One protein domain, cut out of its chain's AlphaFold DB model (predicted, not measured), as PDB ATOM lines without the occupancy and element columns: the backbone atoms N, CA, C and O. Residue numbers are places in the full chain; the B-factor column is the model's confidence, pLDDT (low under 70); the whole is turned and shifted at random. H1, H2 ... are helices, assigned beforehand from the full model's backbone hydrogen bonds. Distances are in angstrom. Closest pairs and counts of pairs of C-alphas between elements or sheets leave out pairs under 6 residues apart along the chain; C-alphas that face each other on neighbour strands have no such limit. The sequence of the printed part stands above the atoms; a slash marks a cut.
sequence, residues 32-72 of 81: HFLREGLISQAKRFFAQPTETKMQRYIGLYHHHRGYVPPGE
ATOM      1  N   HIS A  32      20.585  29.823 233.268       94.94
ATOM      2  CA  HIS A  32      21.339  30.045 234.497       94.94
ATOM      3  C   HIS A  32      22.705  30.686 234.228       94.94
ATOM      4  O   HIS A  32      23.070  31.658 234.894       94.94
ATOM      5  N   PHE A  33      23.434  30.204 233.218       97.62
ATOM      6  CA  PHE A  33      24.757  30.724 232.879       97.62
ATOM      7  C   PHE A  33      24.679  32.145 232.324       97.62
ATOM      8  O   PHE A  33      25.568  32.957 232.590       97.62
ATOM      9  N   LEU A  34      23.593  32.495 231.623       97.81
ATOM     10  CA  LEU A  34      23.345  33.877 231.211       97.81
ATOM     11  C   LEU A  34      23.224  34.818 232.423       97.81
ATOM     12  O   LEU A  34      23.847  35.885 232.444       97.81
ATOM     13  N   ARG A  35      22.467  34.421 233.455       96.19
ATOM     14  CA  ARG A  35      22.328  35.201 234.698       96.19
ATOM     15  C   ARG A  35      23.666  35.346 235.423       96.19
ATOM     16  O   ARG A  35      24.017  36.449 235.848       96.19
ATOM     17  N   GLU A  36      24.418  34.259 235.570       98.06
ATOM     18  CA  GLU A  36      25.734  34.292 236.219       98.06
ATOM     19  C   GLU A  36      26.731  35.159 235.449       98.06
ATOM     20  O   GLU A  36      27.448  35.971 236.045       98.06
ATOM     21  N   GLY A  37      26.729  35.049 234.120       98.50
ATOM     22  CA  GLY A  37      27.534  35.874 233.228       98.50
ATOM     23  C   GLY A  37      27.232  37.363 233.394       98.50
ATOM     24  O   GLY A  37      28.166  38.154 233.545       98.50
ATOM     25  N   LEU A  38      25.950  37.743 233.451       98.12
ATOM     26  CA  LEU A  38      25.524  39.124 233.696       98.12
ATOM     27  C   LEU A  38      26.070  39.657 235.029       98.12
ATOM     28  O   LEU A  38      26.691  40.720 235.059       98.12
ATOM     29  N   ILE A  39      25.898  38.904 236.119       98.19
ATOM     30  CA  ILE A  39      26.387  39.300 237.451       98.19
ATOM     31  C   ILE A  39      27.918  39.419 237.449       98.19
ATOM     32  O   ILE A  39      28.471  40.369 238.006       98.19
ATOM     33  N   SER A  40      28.615  38.482 236.803       98.62
ATOM     34  CA  SER A  40      30.073  38.501 236.664       98.62
ATOM     35  C   SER A  40      30.559  39.735 235.891       98.62
ATOM     36  O   SER A  40      31.507  40.395 236.322       98.62
ATOM     37  N   GLN A  41      29.897  40.094 234.783       98.50
ATOM     38  CA  GLN A  41      30.229  41.296 234.008       98.50
ATOM     39  C   GLN A  41      29.964  42.575 234.806       98.50
ATOM     40  O   GLN A  41      30.822  43.456 234.830       98.50
ATOM     41  N   ALA A  42      28.835  42.657 235.515       98.00
ATOM     42  CA  ALA A  42      28.536  43.796 236.377       98.00
ATOM     43  C   ALA A  42      29.621  43.974 237.452       98.00
ATOM     44  O   ALA A  42      30.183  45.060 237.586       98.00
ATOM     45  N   LYS A  43      29.999  42.897 238.155       98.31
ATOM     46  CA  LYS A  43      31.086  42.930 239.151       98.31
ATOM     47  C   LYS A  43      32.407  43.413 238.552       98.31
ATOM     48  O   LYS A  43      33.045  44.285 239.136       98.31
ATOM     49  N   ARG A  44      32.797  42.898 237.379       98.50
ATOM     50  CA  ARG A  44      34.002  43.354 236.664       98.50
ATOM     51  C   ARG A  44      33.951  44.839 236.327       98.50
ATOM     52  O   ARG A  44      34.959  45.516 236.481       98.50
ATOM     53  N   PHE A  45      32.809  45.341 235.863       97.94
ATOM     54  CA  PHE A  45      32.641  46.758 235.557       97.94
ATOM     55  C   PHE A  45      32.774  47.622 236.813       97.94
ATOM     56  O   PHE A  45      33.575  48.552 236.838       97.94
ATOM     57  N   PHE A  46      32.049  47.289 237.883       96.88
ATOM     58  CA  PHE A  46      32.046  48.104 239.100       96.88
ATOM     59  C   PHE A  46      33.360  48.050 239.894       96.88
ATOM     60  O   PHE A  46      33.633  49.004 240.627       96.88
ATOM     61  N   ALA A  47      34.176  47.005 239.706       97.81
ATOM     62  CA  ALA A  47      35.524  46.884 240.267       97.81
ATOM     63  C   ALA A  47      36.580  47.768 239.572       97.81
ATOM     64  O   ALA A  47      37.695  47.885 240.076       97.81
ATOM     65  N   GLN A  48      36.261  48.381 238.426       98.31
ATOM     66  CA  GLN A  48      37.160  49.333 237.769       98.31
ATOM     67  C   GLN A  48      37.304  50.628 238.589       98.31
ATOM     68  O   GLN A  48      36.385  50.973 239.347       98.31
ATOM     69  N   PRO A  49      38.408  51.383 238.402       98.06
ATOM     70  CA  PRO A  49      38.564  52.715 238.977       98.06
ATOM     71  C   PRO A  49      37.372  53.621 238.659       98.06
ATOM     72  O   PRO A  49      36.737  53.506 237.603       98.06
ATOM     73  N   THR A  50      37.057  54.534 239.576       96.31
ATOM     74  CA  THR A  50      35.924  55.456 239.423       96.31
ATOM     75  C   THR A  50      36.056  56.279 238.150       96.31
ATOM     76  O   THR A  50      35.089  56.397 237.402       96.31
ATOM     77  N   GLU A  51      37.258  56.756 237.846       97.06
ATOM     78  CA  GLU A  51      37.578  57.549 236.660       97.06
ATOM     79  C   GLU A  51      37.215  56.792 235.379       97.06
ATOM     80  O   GLU A  51      36.622  57.362 234.465       97.06
ATOM     81  N   THR A  52      37.500  55.487 235.329       97.81
ATOM     82  CA  THR A  52      37.156  54.635 234.184       97.81
ATOM     83  C   THR A  52      35.645  54.492 234.025       97.81
ATOM     84  O   THR A  52      35.129  54.602 232.913       97.81
ATOM     85  N   LYS A  53      34.903  54.309 235.122       97.06
ATOM     86  CA  LYS A  53      33.433  54.221 235.079       97.06
ATOM     87  C   LYS A  53      32.793  55.556 234.682       97.06
ATOM     88  O   LYS A  53      31.842  55.562 233.903       97.06
ATOM     89  N   MET A  54      33.351  56.679 235.139       96.62
ATOM     90  CA  MET A  54      32.881  58.032 234.809       96.62
ATOM     91  C   MET A  54      33.041  58.393 233.326       96.62
ATOM     92  O   MET A  54      32.293  59.228 232.827       96.62
ATOM     93  N   GLN A  55      33.903  57.708 232.567       96.62
ATOM     94  CA  GLN A  55      33.929  57.838 231.097       96.62
ATOM     95  C   GLN A  55      32.605  57.413 230.440       96.62
ATOM     96  O   GLN A  55      32.359  57.729 229.278       96.62
ATOM     97  N   ARG A  56      31.760  56.669 231.164       95.44
ATOM     98  CA  ARG A  56      30.420  56.250 230.738       95.44
ATOM     99  C   ARG A  56      29.316  56.986 231.486       95.44
ATOM    100  O   ARG A  56      28.207  56.469 231.529       95.44
ATOM    101  N   TYR A  57      29.604  58.132 232.095       95.50
ATOM    102  CA  TYR A  57      28.645  58.888 232.896       95.50
ATOM    103  C   TYR A  57      27.318  59.141 232.157       95.50
ATOM    104  O   TYR A  57      27.319  59.476 230.971       95.50
ATOM    105  N   ILE A  58      26.189  58.974 232.856       93.88
ATOM    106  CA  ILE A  58      24.838  59.087 232.284       93.88
ATOM    107  C   ILE A  58      24.589  60.436 231.593       93.88
ATOM    108  O   ILE A  58      23.947  60.470 230.545       93.88
ATOM    109  N   GLY A  59      25.167  61.526 232.113       91.50
ATOM    110  CA  GLY A  59      25.031  62.871 231.546       91.50
ATOM    111  C   GLY A  59      25.715  63.067 230.188       91.50
ATOM    112  O   GLY A  59      25.502  64.090 229.544       91.50
ATOM    113  N   LEU A  60      26.511  62.097 229.724       91.94
ATOM    114  CA  LEU A  60      27.127  62.117 228.392       91.94
ATOM    115  C   LEU A  60      26.171  61.642 227.281       91.94
ATOM    116  O   LEU A  60      26.525  61.720 226.104       91.94
ATOM    117  N   TYR A  61      24.980  61.130 227.622       89.94
ATOM    118  CA  TYR A  61      24.057  60.501 226.673       89.94
ATOM    119  C   TYR A  61      22.605  60.975 226.858       89.94
ATOM    120  O   TYR A  61      22.143  61.222 227.964       89.94
ATOM    121  N   HIS A  62      21.824  61.019 225.773       80.25
ATOM    122  CA  HIS A  62      20.462  61.587 225.773       80.25
ATOM    123  C   HIS A  62      19.321  60.589 226.077       80.25
ATOM    124  O   HIS A  62      18.158  60.882 225.805       80.25
ATOM    125  N   HIS A  63      19.617  59.391 226.605       86.69
ATOM    126  CA  HIS A  63      18.637  58.288 226.701       86.69
ATOM    127  C   HIS A  63      18.646  57.514 228.033       86.69
ATOM    128  O   HIS A  63      18.351  56.321 228.029       86.69
ATOM    129  N   HIS A  64      19.017  58.150 229.151       84.19
ATOM    130  CA  HIS A  64      19.162  57.490 230.466       84.19
ATOM    131  C   HIS A  64      20.041  56.230 230.403       84.19
ATOM    132  O   HIS A  64      19.712  55.166 230.927       84.19
ATOM    133  N   ARG A  65      21.161  56.336 229.686       91.19
ATOM    134  CA  ARG A  65      22.144  55.264 229.533       91.19
ATOM    135  C   ARG A  65      23.471  55.755 230.062       91.19
ATOM    136  O   ARG A  65      23.893  56.837 229.687       91.19
ATOM    137  N   GLY A  66      24.127  54.938 230.869       93.38
ATOM    138  CA  GLY A  66      25.442  55.242 231.412       93.38
ATOM    139  C   GLY A  66      25.581  54.809 232.863       93.38
ATOM    140  O   GLY A  66      24.700  54.164 233.426       93.38
ATOM    141  N   TYR A  67      26.724  55.145 233.439       95.25
ATOM    142  CA  TYR A  67      27.042  54.983 234.846       95.25
ATOM    143  C   TYR A  67      26.516  56.182 235.639       95.25
ATOM    144  O   TYR A  67      26.760  57.326 235.256       95.25
ATOM    145  N   VAL A  68      25.833  55.901 236.746       93.44
ATOM    146  CA  VAL A  68      25.448  56.885 237.762       93.44
ATOM    147  C   VAL A  68      26.337  56.639 238.985       93.44
ATOM    148  O   VAL A  68      26.337  55.517 239.507       93.44
ATOM    149  N   PRO A  69      27.154  57.610 239.420       92.19
ATOM    150  CA  PRO A  69      27.963  57.459 240.619       92.19
ATOM    151  C   PRO A  69      27.090  57.466 241.890       92.19
ATOM    152  O   PRO A  69      26.016  58.069 241.917       92.19
ATOM    153  N   PRO A  70      27.541  56.813 242.979       87.44
ATOM    154  CA  PRO A  70      26.830  56.851 244.254       87.44
ATOM    155  C   PRO A  70      26.606  58.286 244.748       87.44
ATOM    156  O   PRO A  70      27.524  59.101 244.708       87.44
ATOM    157  N   GLY A  71      25.406  58.569 245.262       82.62
ATOM    158  CA  GLY A  71      25.044  59.872 245.829       82.62
ATOM    159  C   GLY A  71      24.471  60.882 244.831       82.62
ATOM    160  O   GLY A  71      23.973  61.915 245.263       82.62
ATOM    161  N   GLU A  72      24.497  60.586 243.530       81.31
ATOM    162  CA  GLU A  72      23.879  61.446 242.514       81.31
ATOM    163  C   GLU A  72      22.371  61.211 242.375       81.31
ATOM    164  O   GLU A  72      21.625  62.129 242.073       81.31
TER     165      GLU A  72
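What this domain is: This is residues 32 to 72 of the 81 residues of a protein of Halomonas olivaria (UniProt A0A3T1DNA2). What is the picture? One long helix, H1, leads into a small head of a short helix, H2, and a looped stretch, residues 55 to 72; residues 32 to 44 stick out as an arm. What makes it up? The printed part has 41 residues, 20 in H1 then H2, under half, with no named strand; its class is all helix. How spread is it? It is loose, with a radius of gyration of the C-alphas of 11.9 A and spans of 33 by 23 by 17 A.

How they stand to each other: How do H1, residues 32 to 46, and H2, residues 50 to 54, stand? They are close but not clearly touching: their closest C-alphas, of Phe 46 and Lys 53, are 7.5 A apart. Are their backbones in order? In H1 and H2 every O i to N i+4 pair is within hydrogen-bond range.

Where its parts are: Where does H1 begin? C-alpha 32 is at (21.339, 30.045, 234.497), and H1 is 21.5 A long. Where does H2 end? C-alpha 54 is at (32.881, 58.032, 234.809), and H2 is 6.1 A long.

The domain as a whole: How large is it? The C-alphas farthest apart, of His 32 and Gly 59, are 33.2 A apart. Is anything cut or uncertain? The printed part has no cut, the link from H1 to H2 is tight, and no printed residue is under 70 in pLDDT.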